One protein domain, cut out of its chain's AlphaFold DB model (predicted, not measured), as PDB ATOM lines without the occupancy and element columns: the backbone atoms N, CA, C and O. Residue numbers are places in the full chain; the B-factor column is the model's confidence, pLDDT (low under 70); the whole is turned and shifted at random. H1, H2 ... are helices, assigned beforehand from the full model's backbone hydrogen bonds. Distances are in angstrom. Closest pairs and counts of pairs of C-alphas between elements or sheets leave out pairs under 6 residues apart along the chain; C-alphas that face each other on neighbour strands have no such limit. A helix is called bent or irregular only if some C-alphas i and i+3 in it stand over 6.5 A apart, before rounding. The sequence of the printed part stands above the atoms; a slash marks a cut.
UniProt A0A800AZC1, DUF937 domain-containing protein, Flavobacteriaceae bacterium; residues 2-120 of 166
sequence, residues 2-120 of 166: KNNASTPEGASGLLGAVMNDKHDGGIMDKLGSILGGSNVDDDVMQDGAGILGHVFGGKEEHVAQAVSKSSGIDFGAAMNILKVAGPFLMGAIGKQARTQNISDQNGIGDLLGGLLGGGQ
ATOM      1  N   LYS A   2     198.100 176.139  49.803       46.47
ATOM      2  CA  LYS A   2     197.650 176.437  48.416       46.47
ATOM      3  C   LYS A   2     196.245 177.054  48.363       46.47
ATOM      4  O   LYS A   2     196.067 178.117  47.808       46.47
ATOM      5  N   ASN A   3     195.279 176.474  49.074       52.16
ATOM      6  CA  ASN A   3     193.893 176.960  49.039       52.16
ATOM      7  C   ASN A   3     193.650 178.290  49.777       52.16
ATOM      8  O   ASN A   3     192.642 178.922  49.503       52.16
ATOM      9  N   ASN A   4     194.537 178.703  50.691       56.03
ATOM     10  CA  ASN A   4     194.404 179.976  51.418       56.03
ATOM     11  C   ASN A   4     195.230 181.083  50.768       56.03
ATOM     12  O   ASN A   4     194.756 182.195  50.628       56.03
ATOM     13  N   ALA A   5     196.450 180.786  50.321       56.66
ATOM     14  CA  ALA A   5     197.257 181.745  49.572       56.66
ATOM     15  C   ALA A   5     196.670 182.054  48.182       56.66
ATOM     16  O   ALA A   5     197.008 183.069  47.591       56.66
ATOM     17  N   SER A   6     195.800 181.181  47.656       55.50
ATOM     18  CA  SER A   6     195.086 181.396  46.392       55.50
ATOM     19  C   SER A   6     193.768 182.164  46.536       55.50
ATOM     20  O   SER A   6     193.126 182.413  45.519       55.50
ATOM     21  N   THR A   7     193.344 182.533  47.752       61.34
ATOM     22  CA  THR A   7     192.227 183.470  47.949       61.34
ATOM     23  C   THR A   7     192.760 184.857  48.318       61.34
ATOM     24  O   THR A   7     193.753 184.940  49.044       61.34
ATOM     25  N   PRO A   8     192.128 185.957  47.864       60.44
ATOM     26  CA  PRO A   8     192.557 187.320  48.201       60.44
ATOM     27  C   PRO A   8     192.656 187.573  49.713       60.44
ATOM     28  O   PRO A   8     193.574 188.237  50.193       60.44
ATOM     29  N   GLU A   9     191.742 186.992  50.488       63.44
ATOM     30  CA  GLU A   9     191.685 187.145  51.942       63.44
ATOM     31  C   GLU A   9     192.832 186.407  52.635       63.44
ATOM     32  O   GLU A   9     193.446 186.936  53.565       63.44
ATOM     33  N   GLY A  10     193.164 185.197  52.177       67.94
ATOM     34  CA  GLY A  10     194.284 184.454  52.736       67.94
ATOM     35  C   GLY A  10     195.626 185.012  52.264       67.94
ATOM     36  O   GLY A  10     196.540 185.107  53.074       67.94
ATOM     37  N   ALA A  11     195.738 185.495  51.025       67.69
ATOM     38  CA  ALA A  11     196.917 186.218  50.546       67.69
ATOM     39  C   ALA A  11     197.145 187.528  51.321       67.69
ATOM     40  O   ALA A  11     198.274 187.810  51.713       67.69
ATOM     41  N   SER A  12     196.085 188.287  51.621       67.19
ATOM     42  CA  SER A  12     196.148 189.482  52.479       67.19
ATOM     43  C   SER A  12     196.601 189.160  53.903       67.19
ATOM     44  O   SER A  12     197.477 189.836  54.439       67.19
ATOM     45  N   GLY A  13     196.026 188.121  54.517       71.69
ATOM     46  CA  GLY A  13     196.405 187.689  55.865       71.69
ATOM     47  C   GLY A  13     197.849 187.188  55.931       71.69
ATOM     48  O   GLY A  13     198.581 187.521  56.862       71.69
ATOM     49  N   LEU A  14     198.283 186.449  54.908       71.00
ATOM     50  CA  LEU A  14     199.668 186.006  54.763       71.00
ATOM     51  C   LEU A  14     200.612 187.188  54.548       71.00
ATOM     52  O   LEU A  14     201.617 187.265  55.238       71.00
ATOM     53  N   LEU A  15     200.286 188.129  53.657       74.56
ATOM     54  CA  LEU A  15     201.073 189.344  53.443       74.56
ATOM     55  C   LEU A  15     201.215 190.137  54.748       74.56
ATOM     56  O   LEU A  15     202.318 190.534  55.094       74.56
ATOM     57  N   GLY A  16     200.137 190.308  55.517       74.75
ATOM     58  CA  GLY A  16     200.185 190.981  56.817       74.75
ATOM     59  C   GLY A  16     201.079 190.267  57.835       74.75
ATOM     60  O   GLY A  16     201.857 190.917  58.526       74.75
ATOM     61  N   ALA A  17     201.019 188.934  57.900       73.31
ATOM     62  CA  ALA A  17     201.890 188.145  58.772       73.31
ATOM     63  C   ALA A  17     203.361 188.189  58.321       73.31
ATOM     64  O   ALA A  17     204.260 188.291  59.148       73.31
ATOM     65  N   VAL A  18     203.606 188.158  57.013       70.62
ATOM     66  CA  VAL A  18     204.942 188.190  56.407       70.62
ATOM     67  C   VAL A  18     205.602 189.568  56.534       70.62
ATOM     68  O   VAL A  18     206.810 189.667  56.747       70.62
ATOM     69  N   MET A  19     204.816 190.637  56.404       72.25
ATOM     70  CA  MET A  19     205.286 192.021  56.511       72.25
ATOM     71  C   MET A  19     205.380 192.505  57.959       72.25
ATOM     72  O   MET A  19     205.902 193.588  58.199       72.25
ATOM     73  N   ASN A  20     204.904 191.720  58.928       72.69
ATOM     74  CA  ASN A  20     205.070 192.035  60.338       72.69
ATOM     75  C   ASN A  20     206.543 191.867  60.746       72.69
ATOM     76  O   ASN A  20     207.137 190.803  60.560       72.69
ATOM     77  N   ASP A  21     207.120 192.909  61.346       65.56
ATOM     78  CA  ASP A  21     208.523 192.948  61.779       65.56
ATOM     79  C   ASP A  21     208.878 191.833  62.778       65.56
ATOM     80  O   ASP A  21     210.031 191.426  62.874       65.56
ATOM     81  N   LYS A  22     207.888 191.255  63.473       65.44
ATOM     82  CA  LYS A  22     208.091 190.109  64.379       65.44
ATOM     83  C   LYS A  22     208.588 188.833  63.691       65.44
ATOM     84  O   LYS A  22     209.098 187.934  64.362       65.44
ATOM     85  N   HIS A  23     208.433 188.728  62.375       66.19
ATOM     86  CA  HIS A  23     208.800 187.544  61.593       66.19
ATOM     87  C   HIS A  23     209.887 187.866  60.568       66.19
ATOM     88  O   HIS A  23     209.947 187.285  59.488       66.19
ATOM     89  N   ASP A  24     210.769 188.807  60.901       61.72
ATOM     90  CA  ASP A  24     211.811 189.305  60.012       61.72
ATOM     91  C   ASP A  24     213.042 188.413  59.839       61.72
ATOM     92  O   ASP A  24     213.846 188.664  58.939       61.72
ATOM     93  N   GLY A  25     213.155 187.375  60.661       59.38
ATOM     94  CA  GLY A  25     214.335 186.526  60.740       59.38
ATOM     95  C   GLY A  25     214.918 186.422  62.147       59.38
ATOM     96  O   GLY A  25     215.664 185.476  62.383       59.38
ATOM     97  N   GLY A  26     214.516 187.274  63.101       64.00
ATOM     98  CA  GLY A  26     214.950 187.188  64.506       64.00
ATOM     99  C   GLY A  26     214.569 185.875  65.213       64.00
ATOM    100  O   GLY A  26     215.125 185.529  66.252       64.00
ATOM    101  N   ILE A  27     213.665 185.079  64.627       65.12
ATOM    102  CA  ILE A  27     213.384 183.702  65.065       65.12
ATOM    103  C   ILE A  27     214.615 182.785  64.912       65.12
ATOM    104  O   ILE A  27     214.759 181.820  65.660       65.12
ATOM    105  N   MET A  28     215.526 183.089  63.975       63.75
ATOM    106  CA  MET A  28     216.774 182.346  63.772       63.75
ATOM    107  C   MET A  28     217.743 182.550  64.936       63.75
ATOM    108  O   MET A  28     218.411 181.607  65.353       63.75
ATOM    109  N   ASP A  29     217.746 183.740  65.531       67.81
ATOM    110  CA  ASP A  29     218.519 184.011  66.744       67.81
ATOM    111  C   ASP A  29     217.919 183.280  67.957       67.81
ATOM    112  O   ASP A  29     218.635 182.864  68.867       67.81
ATOM    113  N   LYS A  30     216.602 183.023  67.931       65.81
ATOM    114  CA  LYS A  30     215.888 182.228  68.942       65.81
ATOM    115  C   LYS A  30     216.033 180.710  68.748       65.81
ATOM    116  O   LYS A  30     215.778 179.966  69.695       65.81
ATOM    117  N   LEU A  31     216.491 180.223  67.585       64.75
ATOM    118  CA  LEU A  31     216.738 178.787  67.344       64.75
ATOM    119  C   LEU A  31     217.810 178.220  68.262       64.75
ATOM    120  O   LEU A  31     217.665 177.092  68.723       64.75
ATOM    121  N   GLY A  32     218.863 178.992  68.546       67.06
ATOM    122  CA  GLY A  32     219.906 178.569  69.482       67.06
ATOM    123  C   GLY A  32     219.338 178.283  70.873       67.06
ATOM    124  O   GLY A  32     219.695 177.287  71.494       67.06
ATOM    125  N   SER A  33     218.384 179.100  71.320       66.19
ATOM    126  CA  SER A  33     217.705 178.942  72.609       66.19
ATOM    127  C   SER A  33     216.696 177.787  72.595       66.19
ATOM    128  O   SER A  33     216.687 176.972  73.516       66.19
ATOM    129  N   ILE A  34     215.901 177.669  71.522       65.44
ATOM    130  CA  ILE A  34     214.883 176.619  71.337       65.44
ATOM    131  C   ILE A  34     215.523 175.226  71.199       65.44
ATOM    132  O   ILE A  34     215.068 174.267  71.818       65.44
ATOM    133  N   LEU A  35     216.590 175.096  70.404       67.06
ATOM    134  CA  LEU A  35     217.304 173.828  70.199       67.06
ATOM    135  C   LEU A  35     218.333 173.542  71.298       67.06
ATOM    136  O   LEU A  35     218.698 172.388  71.507       67.06
ATOM    137  N   GLY A  36     218.769 174.572  72.026       68.69
ATOM    138  CA  GLY A  36     219.636 174.459  73.199       68.69
ATOM    139  C   GLY A  36     218.938 173.905  74.446       68.69
ATOM    140  O   GLY A  36     219.561 173.836  75.502       68.69
ATOM    141  N   GLY A  37     217.662 173.517  74.348       58.47
ATOM    142  CA  GLY A  37     216.902 172.902  75.439       58.47
ATOM    143  C   GLY A  37     216.331 173.894  76.452       58.47
ATOM    144  O   GLY A  37     215.827 173.472  77.492       58.47
ATOM    145  N   SER A  38     216.383 175.200  76.165       60.84
ATOM    146  CA  SER A  38     215.598 176.176  76.924       60.84
ATOM    147  C   SER A  38     214.143 176.080  76.468       60.84
ATOM    148  O   SER A  38     213.883 175.849  75.288       60.84
ATOM    149  N   ASN A  39     213.199 176.199  77.406       62.47
ATOM    150  CA  ASN A  39     211.768 176.128  77.106       62.47
ATOM    151  C   ASN A  39     211.429 177.001  75.891       62.47
ATOM    152  O   ASN A  39     211.925 178.122  75.774       62.47
ATOM    153  N   VAL A  40     210.599 176.476  74.988       68.25
ATOM    154  CA  VAL A  40     210.061 177.276  73.885       68.25
ATOM    155  C   VAL A  40     209.264 178.416  74.510       68.25
ATOM    156  O   VAL A  40     208.320 178.144  75.248       68.25
ATOM    157  N   ASP A  41     209.659 179.659  74.231       76.31
ATOM    158  CA  ASP A  41     208.951 180.844  74.719       76.31
ATOM    159  C   ASP A  41     207.461 180.765  74.359       76.31
ATOM    160  O   ASP A  41     207.100 180.456  73.217       76.31
ATOM    161  N   ASP A  42     206.594 181.099  75.316       78.00
ATOM    162  CA  ASP A  42     205.143 181.143  75.105       78.00
ATOM    163  C   ASP A  42     204.769 182.087  73.951       78.00
ATOM    164  O   ASP A  42     203.860 181.789  73.173       78.00
ATOM    165  N   ASP A  43     205.542 183.160  73.761       76.25
ATOM    166  CA  ASP A  43     205.411 184.084  72.633       76.25
ATOM    167  C   ASP A  43     205.583 183.371  71.281       76.25
ATOM    168  O   ASP A  43     204.821 183.612  70.348       76.25
ATOM    169  N   VAL A  44     206.544 182.445  71.168       77.50
ATOM    170  CA  VAL A  44     206.782 181.671  69.935       77.50
ATOM    171  C   VAL A  44     205.624 180.713  69.674       77.50
ATOM    172  O   VAL A  44     205.175 180.572  68.534       77.50
ATOM    173  N   MET A  45     205.111 180.071  70.725       80.69
ATOM    174  CA  MET A  45     203.948 179.188  70.624       80.69
ATOM    175  C   MET A  45     202.678 179.946  70.221       80.69
ATOM    176  O   MET A  45     201.896 179.444  69.406       80.69
ATOM    177  N   GLN A  46     202.465 181.142  70.773       81.44
ATOM    178  CA  GLN A  46     201.304 181.982  70.492       81.44
ATOM    179  C   GLN A  46     201.363 182.584  69.084       81.44
ATOM    180  O   GLN A  46     200.382 182.493  68.342       81.44
ATOM    181  N   ASP A  47     202.518 183.120  68.688       79.81
ATOM    182  CA  ASP A  47     202.752 183.624  67.334       79.81
ATOM    183  C   ASP A  47     202.565 182.505  66.306       79.81
ATOM    184  O   ASP A  47     201.877 182.674  65.298       79.81
ATOM    185  N   GLY A  48     203.102 181.320  66.600       80.62
ATOM    186  CA  GLY A  48     202.901 180.137  65.784       80.62
ATOM    187  C   GLY A  48     201.436 179.776  65.614       80.62
ATOM    188  O   GLY A  48     200.975 179.614  64.488       80.62
ATOM    189  N   ALA A  49     200.669 179.713  66.702       82.38
ATOM    190  CA  ALA A  49     199.237 179.433  66.631       82.38
ATOM    191  C   ALA A  49     198.477 180.454  65.761       82.38
ATOM    192  O   ALA A  49     197.644 180.053  64.947       82.38
ATOM    193  N   GLY A  50     198.798 181.749  65.875       81.88
ATOM    194  CA  GLY A  50     198.203 182.804  65.047       81.88
ATOM    195  C   GLY A  50     198.553 182.668  63.562       81.88
ATOM    196  O   GLY A  50     197.669 182.708  62.704       81.88
ATOM    197  N   ILE A  51     199.831 182.427  63.252       76.88
ATOM    198  CA  ILE A  51     200.313 182.187  61.885       76.88
ATOM    199  C   ILE A  51     199.593 180.998  61.260       76.88
ATOM    200  O   ILE A  51     199.076 181.105  60.148       76.88
ATOM    201  N   LEU A  52     199.548 179.870  61.969       77.94
ATOM    202  CA  LEU A  52     198.873 178.672  61.488       77.94
ATOM    203  C   LEU A  52     197.394 178.960  61.202       77.94
ATOM    204  O   LEU A  52     196.928 178.590  60.125       77.94
ATOM    205  N   GLY A  53     196.732 179.704  62.100       81.19
ATOM    206  CA  GLY A  53     195.385 180.267  61.952       81.19
ATOM    207  C   GLY A  53     195.124 180.871  60.573       81.19
ATOM    208  O   GLY A  53     194.158 180.542  59.882       81.19
ATOM    209  N   HIS A  54     196.026 181.747  60.138       75.06
ATOM    210  CA  HIS A  54     195.919 182.435  58.852       75.06
ATOM    211  C   HIS A  54     196.333 181.546  57.667       75.06
ATOM    212  O   HIS A  54     195.670 181.520  56.626       75.06
ATOM    213  N   VAL A  55     197.403 180.765  57.828       75.31
ATOM    214  CA  VAL A  55     197.976 179.898  56.784       75.31
ATOM    215  C   VAL A  55     197.045 178.745  56.398       75.31
ATOM    216  O   VAL A  55     196.975 178.339  55.225       75.31
ATOM    217  N   PHE A  56     196.355 178.182  57.386       76.44
ATOM    218  CA  PHE A  56     195.454 177.050  57.218       76.44
ATOM    219  C   PHE A  56     193.977 177.444  57.261       76.44
ATOM    220  O   PHE A  56     193.151 176.672  56.775       76.44
ATOM    221  N   GLY A  57     193.651 178.658  57.709       77.12
ATOM    222  CA  GLY A  57     192.302 179.218  57.633       77.12
ATOM    223  C   GLY A  57     191.386 178.621  58.679       77.12
ATOM    224  O   GLY A  57     190.269 178.226  58.345       77.12
ATOM    225  N   GLY A  58     191.887 178.478  59.904       82.19
ATOM    226  CA  GLY A  58     191.184 177.801  60.989       82.19
ATOM    227  C   GLY A  58     191.160 176.277  60.836       82.19
ATOM    228  O   GLY A  58     190.269 175.622  61.372       82.19
ATOM    229  N   LYS A  59     192.067 175.696  60.037       82.75
ATOM    230  CA  LYS A  59     192.128 174.242  59.757       82.75
ATOM    231  C   LYS A  59     193.369 173.586  60.349       82.75
ATOM    232  O   LYS A  59     193.794 172.525  59.889       82.75
ATOM    233  N   GLU A  60     193.958 174.210  61.356       85.00
ATOM    234  CA  GLU A  60     195.219 173.800  61.969       85.00
ATOM    235  C   GLU A  60     195.077 172.412  62.592       85.00
ATOM    236  O   GLU A  60     195.934 171.557  62.384       85.00
ATOM    237  N   GLU A  61     193.953 172.143  63.262       88.88
ATOM    238  CA  GLU A  61     193.628 170.818  63.807       88.88
ATOM    239  C   GLU A  61     193.547 169.748  62.719       88.88
ATOM    240  O   GLU A  61     194.069 168.650  62.884       88.88
ATOM    241  N   HIS A  62     192.950 170.066  61.571       87.31
ATOM    242  CA  HIS A  62     192.824 169.107  60.476       87.31
ATOM    243  C   HIS A  62     194.188 168.777  59.856       87.31
ATOM    244  O   HIS A  62     194.470 167.622  59.532       87.31
ATOM    245  N   VAL A  63     195.064 169.780  59.739       86.94
ATOM    246  CA  VAL A  63     196.448 169.591  59.284       86.94
ATOM    247  C   VAL A  63     197.253 168.798  60.309       86.94
ATOM    248  O   VAL A  63     197.908 167.828  59.937       86.94
ATOM    249  N   ALA A  64     197.165 169.140  61.595       88.56
ATOM    250  CA  ALA A  64     197.832 168.404  62.665       88.56
ATOM    251  C   ALA A  64     197.375 166.943  62.722       88.56
ATOM    252  O   ALA A  64     198.194 166.043  62.892       88.56
ATOM    253  N   GLN A  65     196.086 166.685  62.501       91.31
ATOM    254  CA  GLN A  65     195.545 165.333  62.442       91.31
ATOM    255  C   GLN A  65     196.056 164.561  61.219       91.31
ATOM    256  O   GLN A  65     196.358 163.373  61.332       91.31
ATOM    257  N   ALA A  66     196.190 165.213  60.061       88.62
ATOM    258  CA  ALA A  66     196.788 164.601  58.877       88.62
ATOM    259  C   ALA A  66     198.273 164.264  59.100       88.62
ATOM    260  O   ALA A  66     198.704 163.155  58.788       88.62
ATOM    261  N   VAL A  67     199.034 165.185  59.701       88.75
ATOM    262  CA  VAL A  67     200.446 164.979  60.058       88.75
ATOM    263  C   VAL A  67     200.586 163.838  61.062       88.75
ATOM    264  O   VAL A  67     201.378 162.927  60.829       88.75
ATOM    265  N   SER A  68     199.786 163.836  62.130       93.06
ATOM    266  CA  SER A  68     199.758 162.777  63.144       93.06
ATOM    267  C   SER A  68     199.511 161.404  62.514       93.06
ATOM    268  O   SER A  68     200.318 160.492  62.678       93.06
ATOM    269  N   LYS A  69     198.464 161.278  61.687       93.06
ATOM    270  CA  LYS A  69     198.140 160.022  60.992       93.06
ATOM    271  C   LYS A  69     199.234 159.570  60.026       93.06
ATOM    272  O   LYS A  69     199.477 158.374  59.914       93.06
ATOM    273  N   SER A  70     199.871 160.502  59.317       89.38
ATOM    274  CA  SER A  70     200.885 160.176  58.307       89.38
ATOM    275  C   SER A  70     202.253 159.844  58.899       89.38
ATOM    276  O   SER A  70     202.994 159.078  58.292       89.38
ATOM    277  N   SER A  71     202.619 160.459  60.022       91.00
ATOM    278  CA  SER A  71     203.948 160.311  60.633       91.00
ATOM    279  C   SER A  71     203.959 159.381  61.846       91.00
ATOM    280  O   SER A  71     205.030 159.001  62.309       91.00
ATOM    281  N   GLY A  72     202.785 159.006  62.362       90.75
ATOM    282  CA  GLY A  72     202.647 158.169  63.554       90.75
ATOM    283  C   GLY A  72     202.910 158.908  64.870       90.75
ATOM    284  O   GLY A  72     202.940 158.271  65.920       90.75
ATOM    285  N   ILE A  73     203.098 160.231  64.835       93.88
ATOM    286  CA  ILE A  73     203.266 161.048  66.041       93.88
ATOM    287  C   ILE A  73     201.913 161.368  66.681       93.88
ATOM    288  O   ILE A  73     200.888 161.463  66.000       93.88
ATOM    289  N   ASP A  74     201.919 161.589  67.994       95.69
ATOM    290  CA  ASP A  74     200.737 162.041  68.726       95.69
ATOM    291  C   ASP A  74     200.210 163.387  68.193       95.69
ATOM    292  O   ASP A  74     200.970 164.244  67.739       95.69
ATOM    293  N   PHE A  75     198.894 163.583  68.264       92.69
ATOM    294  CA  PHE A  75     198.238 164.798  67.789       92.69
ATOM    295  C   PHE A  75     198.729 166.061  68.512       92.69
ATOM    296  O   PHE A  75     198.975 167.079  67.864       92.69
ATOM    297  N   GLY A  76     198.905 166.007  69.835       91.06
ATOM    298  CA  GLY A  76     199.413 167.129  70.623       91.06
ATOM    299  C   GLY A  76     200.856 167.470  70.257       91.06
ATOM    300  O   GLY A  76     201.196 168.641  70.091       91.06
ATOM    301  N   ALA A  77     201.686 166.450  70.029       89.00
ATOM    302  CA  ALA A  77     203.044 166.637  69.521       89.00
ATOM    303  C   ALA A  77     203.051 167.258  68.112       89.00
ATOM    304  O   ALA A  77     203.781 168.221  67.878       89.00
ATOM    305  N   ALA A  78     202.201 166.777  67.198       89.44
ATOM    306  CA  ALA A  78     202.044 167.355  65.862       89.44
ATOM    307  C   ALA A  78     201.628 168.830  65.926       89.44
ATOM    308  O   ALA A  78     202.178 169.665  65.211       89.44
ATOM    309  N   MET A  79     200.690 169.160  66.815       89.06
ATOM    310  CA  MET A  79     200.226 170.528  67.022       89.06
ATOM    311  C   MET A  79     201.346 171.439  67.531       89.06
ATOM    312  O   MET A  79     201.530 172.541  67.018       89.06
ATOM    313  N   ASN A  80     202.125 170.975  68.508       86.06
ATOM    314  CA  ASN A  80     203.252 171.731  69.050       86.06
ATOM    315  C   ASN A  80     204.352 171.933  68.005       86.06
ATOM    316  O   ASN A  80     204.860 173.042  67.863       86.06
ATOM    317  N   ILE A  81     204.665 170.900  67.221       85.44
ATOM    318  CA  ILE A  81     205.617 171.004  66.111       85.44
ATOM    319  C   ILE A  81     205.140 172.035  65.095       85.44
ATOM    320  O   ILE A  81     205.925 172.886  64.693       85.44
ATOM    321  N   LEU A  82     203.866 172.001  64.698       86.38
ATOM    322  CA  LEU A  82     203.326 172.980  63.759       86.38
ATOM    323  C   LEU A  82     203.413 174.402  64.323       86.38
ATOM    324  O   LEU A  82     203.778 175.314  63.584       86.38
ATOM    325  N   LYS A  83     203.106 174.606  65.612       85.12
ATOM    326  CA  LYS A  83     203.183 175.929  66.254       85.12
ATOM    327  C   LYS A  83     204.615 176.443  66.285       85.12
ATOM    328  O   LYS A  83     204.853 177.581  65.913       85.12
ATOM    329  N   VAL A  84     205.578 175.592  66.623       84.50
ATOM    330  CA  VAL A  84     206.999 175.952  66.571       84.50
ATOM    331  C   VAL A  84     207.449 176.205  65.131       84.50
ATOM    332  O   VAL A  84     208.185 177.150  64.886       84.50
ATOM    333  N   ALA A  85     206.987 175.409  64.166       82.88
ATOM    334  CA  ALA A  85     207.358 175.525  62.757       82.88
ATOM    335  C   ALA A  85     206.757 176.761  62.064       82.88
ATOM    336  O   ALA A  85     207.363 177.286  61.129       82.88
ATOM    337  N   GLY A  86     205.588 177.234  62.507       83.44
ATOM    338  CA  GLY A  86     204.864 178.361  61.912       83.44
ATOM    339  C   GLY A  86     205.729 179.620  61.740       83.44
ATOM    340  O   GLY A  86     205.888 180.080  60.605       83.44
ATOM    341  N   PRO A  87     206.353 180.145  62.812       78.94
ATOM    342  CA  PRO A  87     207.225 181.314  62.745       78.94
ATOM    343  C   PRO A  87     208.454 181.121  61.849       78.94
ATOM    344  O   PRO A  87     208.865 182.064  61.180       78.94
ATOM    345  N   PHE A  88     209.020 179.910  61.769       78.25
ATOM    346  CA  PHE A  88     210.162 179.626  60.888       78.25
ATOM    347  C   PHE A  88     209.790 179.683  59.415       78.25
ATOM    348  O   PHE A  88     210.488 180.315  58.622       78.25
ATOM    349  N   LEU A  89     208.678 179.040  59.052       77.44
ATOM    350  CA  LEU A  89     208.177 179.064  57.683       77.44
ATOM    351  C   LEU A  89     207.856 180.500  57.264       77.44
ATOM    352  O   LEU A  89     208.257 180.918  56.180       77.44
ATOM    353  N   MET A  90     207.220 181.279  58.145       78.44
ATOM    354  CA  MET A  90     206.946 182.692  57.884       78.44
ATOM    355  C   MET A  90     208.205 183.543  57.782       78.44
ATOM    356  O   MET A  90     208.301 184.346  56.860       78.44
ATOM    357  N   GLY A  91     209.194 183.337  58.653       79.56
ATOM    358  CA  GLY A  91     210.472 184.044  58.570       79.56
ATOM    359  C   GLY A  91     211.210 183.771  57.260       79.56
ATOM    360  O   GLY A  91     211.730 184.690  56.628       79.56
ATOM    361  N   ALA A  92     211.206 182.518  56.797       79.75
ATOM    362  CA  ALA A  92     211.793 182.147  55.512       79.75
ATOM    363  C   ALA A  92     211.047 182.793  54.329       79.75
ATOM    364  O   ALA A  92     211.681 183.372  53.444       79.75
ATOM    365  N   ILE A  93     209.710 182.743  54.339       80.88
ATOM    366  CA  ILE A  93     208.865 183.377  53.316       80.88
ATOM    367  C   ILE A  93     209.069 184.898  53.320       80.88
ATOM    368  O   ILE A  93     209.232 185.483  52.254       80.88
ATOM    369  N   GLY A  94     209.130 185.540  54.488       81.75
ATOM    370  CA  GLY A  94     209.308 186.987  54.605       81.75
ATOM    371  C   GLY A  94     210.682 187.483  54.215       81.75
ATOM    372  O   GLY A  94     210.789 188.467  53.482       81.75
ATOM    373  N   LYS A  95     211.739 186.760  54.581       81.44
ATOM    374  CA  LYS A  95     213.088 187.048  54.084       81.44
ATOM    375  C   LYS A  95     213.142 187.001  52.557       81.44
ATOM    376  O   LYS A  95     213.740 187.877  51.929       81.44
ATOM    377  N   GLN A  96     212.505 185.996  51.962       81.38
ATOM    378  CA  GLN A  96     212.466 185.827  50.516       81.38
ATOM    379  C   GLN A  96     211.607 186.902  49.839       81.38
ATOM    380  O   GLN A  96     212.048 187.492  48.854       81.38
ATOM    381  N   ALA A  97     210.441 187.225  50.405       84.00
ATOM    382  CA  ALA A  97     209.581 188.304  49.930       84.00
ATOM    383  C   ALA A  97     210.324 189.648  49.907       84.00
ATOM    384  O   ALA A  97     210.337 190.321  48.880       84.00
ATOM    385  N   ARG A  98     211.035 190.001  50.986       82.62
ATOM    386  CA  ARG A  98     211.830 191.243  51.048       82.62
ATOM    387  C   ARG A  98     212.999 191.251  50.074       82.62
ATOM    388  O   ARG A  98     213.237 192.260  49.423       82.62
ATOM    389  N   THR A  99     213.702 190.126  49.938       83.50
ATOM    390  CA  THR A  99     214.812 189.991  48.977       83.50
ATOM    391  C   THR A  99     214.336 190.228  47.541       83.50
ATOM    392  O   THR A  99     215.044 190.831  46.739       83.50
ATOM    393  N   GLN A 100     213.114 189.798  47.227       83.62
ATOM    394  CA  GLN A 100     212.481 189.994  45.924       83.62
ATOM    395  C   GLN A 100     211.692 191.310  45.819       83.62
ATOM    396  O   GLN A 100     211.078 191.560  44.788       83.62
ATOM    397  N   ASN A 101     211.721 192.164  46.851       84.62
ATOM    398  CA  ASN A 101     210.935 193.399  46.941       84.62
ATOM    399  C   ASN A 101     209.428 193.184  46.700       84.62
ATOM    400  O   ASN A 101     208.740 194.043  46.154       84.62
ATOM    401  N   ILE A 102     208.910 192.028  47.112       83.62
ATOM    402  CA  ILE A 102     207.486 191.716  47.052       83.62
ATOM    403  C   ILE A 102     206.791 192.495  48.164       83.62
ATOM    404  O   ILE A 102     207.069 192.284  49.340       83.62
ATOM    405  N   SER A 103     205.862 193.370  47.788       81.38
ATOM    406  CA  SER A 103     205.060 194.168  48.725       81.38
ATOM    407  C   SER A 103     203.554 194.023  48.503       81.38
ATOM    408  O   SER A 103     202.770 194.747  49.112       81.38
ATOM    409  N   ASP A 104     203.135 193.117  47.620       80.50
ATOM    410  CA  ASP A 104     201.737 192.928  47.250       80.50
ATOM    411  C   ASP A 104     201.295 191.458  47.332       80.50
ATOM    412  O   ASP A 104     202.093 190.525  47.454       80.50
ATOM    413  N   GLN A 105     199.976 191.269  47.317       75.31
ATOM    414  CA  GLN A 105     199.336 189.968  47.506       75.31
ATOM    415  C   GLN A 105     199.609 189.008  46.344       75.31
ATOM    416  O   GLN A 105     199.713 187.802  46.565       75.31
ATOM    417  N   ASN A 106     199.747 189.537  45.124       79.06
ATOM    418  CA  ASN A 106     199.986 188.731  43.930       79.06
ATOM    419  C   ASN A 106     201.402 188.151  43.961       79.06
ATOM    420  O   ASN A 106     201.565 186.949  43.792       79.06
ATOM    421  N   GLY A 107     202.406 188.962  44.305       80.75
ATOM    422  CA  GLY A 107     203.787 188.512  44.447       80.75
ATOM    423  C   GLY A 107     203.973 187.492  45.575       80.75
ATOM    424  O   GLY A 107     204.737 186.543  45.413       80.75
ATOM    425  N   ILE A 108     203.247 187.613  46.696       79.12
ATOM    426  CA  ILE A 108     203.241 186.573  47.746       79.12
ATOM    427  C   ILE A 108     202.617 185.274  47.215       79.12
ATOM    428  O   ILE A 108     203.145 184.187  47.466       79.12
ATOM    429  N   GLY A 109     201.508 185.376  46.480       79.00
ATOM    430  CA  GLY A 109     200.856 184.238  45.833       79.00
ATOM    431  C   GLY A 109     201.776 183.522  44.843       79.00
ATOM    432  O   GLY A 109     201.886 182.297  44.895       79.00
ATOM    433  N   ASP A 110     202.492 184.276  44.011       81.94
ATOM    434  CA  ASP A 110     203.452 183.765  43.030       81.94
ATOM    435  C   ASP A 110     204.668 183.122  43.703       81.94
ATOM    436  O   ASP A 110     205.085 182.031  43.314       81.94
ATOM    437  N   LEU A 111     205.190 183.734  44.770       81.38
ATOM    438  CA  LEU A 111     206.288 183.182  45.561       81.38
ATOM    439  C   LEU A 111     205.917 181.829  46.185       81.38
ATOM    440  O   LEU A 111     206.661 180.850  46.075       81.38
ATOM    441  N   LEU A 112     204.753 181.757  46.837       76.12
ATOM    442  CA  LEU A 112     204.251 180.522  47.440       76.12
ATOM    443  C   LEU A 112     203.875 179.488  46.376       76.12
ATOM    444  O   LEU A 112     204.081 178.290  46.579       76.12
ATOM    445  N   GLY A 113     203.351 179.943  45.240       76.31
ATOM    446  CA  GLY A 113     203.089 179.132  44.059       76.31
ATOM    447  C   GLY A 113     204.367 178.490  43.531       76.31
ATOM    448  O   GLY A 113     204.388 177.277  43.331       76.31
ATOM    449  N   GLY A 114     205.445 179.260  43.385       75.62
ATOM    450  CA  GLY A 114     206.769 178.777  42.993       75.62
ATOM    451  C   GLY A 114     207.332 177.751  43.978       75.62
ATOM    452  O   GLY A 114     207.748 176.669  43.565       75.62
ATOM    453  N   LEU A 115     207.245 178.025  45.286       70.88
ATOM    454  CA  LEU A 115     207.724 177.117  46.337       70.88
ATOM    455  C   LEU A 115     206.936 175.795  46.397       70.88
ATOM    456  O   LEU A 115     207.511 174.737  46.642       70.88
ATOM    457  N   LEU A 116     205.619 175.843  46.169       67.50
ATOM    458  CA  LEU A 116     204.717 174.689  46.259       67.50
ATOM    459  C   LEU A 116     204.539 173.946  44.917       67.50
ATOM    460  O   LEU A 116     203.641 173.111  44.781       67.50
ATOM    461  N   GLY A 117     205.385 174.231  43.921       60.06
ATOM    462  CA  GLY A 117     205.446 173.469  42.669       60.06
ATOM    463  C   GLY A 117     204.506 173.954  41.559       60.06
ATOM    464  O   GLY A 117     204.003 173.156  40.774       60.06
ATOM    465  N   GLY A 118     204.238 175.258  41.491       55.09
ATOM    466  CA  GLY A 118     203.436 175.919  40.455       55.09
ATOM    467  C   GLY A 118     204.201 176.354  39.200       55.09
ATOM    468  O   GLY A 118     203.605 176.984  38.333       55.09
ATOM    469  N   GLY A 119     205.488 176.023  39.058       47.72
ATOM    470  CA  GLY A 119     206.290 176.428  37.902       47.72
ATOM    471  C   GLY A 119     207.155 175.298  37.358       47.72
ATOM    472  O   GLY A 119     208.274 175.097  37.822       47.72
ATOM    473  N   GLN A 120     206.699 174.636  36.290       49.09
ATOM    474  CA  GLN A 120     207.457 173.652  35.491       49.09
ATOM    475  C   GLN A 120     208.766 174.191  34.854       49.09
ATOM    476  O   GLN A 120     209.363 173.515  34.024       49.09
TER     477      GLN A 120
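AT A GLANCE: This is residues 2 to 120 of the 166 residues of the protein "DUF937 domain-containing protein" of Flavobacteriaceae bacterium (UniProt A0A800AZC1). A long, bent helix, H6, runs through the domain, and H4 crosses it at its bend. Beyond this crossing, H5 packs across the arm H6a, while H2 and H7 pack on the arm H6b and on each other, with the short H1 packed on H2, H7 and H4, away from H6b; H3 packs on residues 87 to 91 of H6b. The printed part has 119 residues with seven named helices, H1 to H7 in order, and no named strand: the class is all helix, and the helix packing is mostly crossed. It is compact, with a radius of gyration of the C-alphas of 14.5 A, and rounded, spanning 37 by 31 by 26 A.

HOW THE PARTS SIT: Begin at the hub, H6, residues 75 to 99, which touches five other helices. By its hydrogen bonds it was assigned as one helix, but it is bent: C-alphas 84 and 87 are 6.6 A apart, and its arms H6a, residues 75 to 84, and H6b, residues 87 to 99, stand at a shallow tilt of 32 degrees. H4, residues 42 to 56, touches H6a about perpendicular at 81 degrees; their closest C-alphas, Gly 48 and Lys 83, are 4.2 A apart. H5, residues 60 to 71, touches H6a at a steep tilt of 67 degrees, opposite ways, closest at C-alphas 68 and 75, 5.3 A. Look next at H3, residues 27 to 35, which touches residues 87 to 91 of H6b at a shallow tilt of 27 degrees, opposite ways; the closest C-alphas, Ile 27 and Phe 88, are 6.7 A apart. With residues 17 to 19, H2, residues 8 to 19, touches H6b about perpendicular at 87 degrees, C-alphas 18 and 94 coming closest at 4.9 A. H7, residues 105 to 115, touches H2 about perpendicular at 82 degrees, closest at C-alphas 11 and 105, 5.4 A. H1, residues 2 to 5, touches H7, closest at C-alphas 5 and 109, 5.8 A. H5 and H7 are apart. Every O i to N i+4 pair is within hydrogen-bond range in H2, H4, H5, H6a, H6b and H7, against 3 of 5 in H3; H1 is too short for such a pair.

IN THESE COORDINATES: Find C-alpha 75 at (198.238, 164.798, 67.789); from there H6a runs 14.2 A, and H6b runs 18.0 A to C-alpha 99 at (214.812, 189.991, 48.977). H4 measures 20.8 A, H5 16.1 A, H2 15.9 A, H7 15.4 A and H3 11.8 A. Find H1, 5.4 A, beginning at C-alpha 2, (197.650, 176.437, 48.416).

THE WHOLE: The two farthest C-alphas, Ser 38 and Gln 120, are 42.3 A apart. The printed part has no cut, and no link is long. Mean pLDDT of the printed part is 75.8; look for values under 70 at residues 2 to 12, 21 to 40 and 116 to 120.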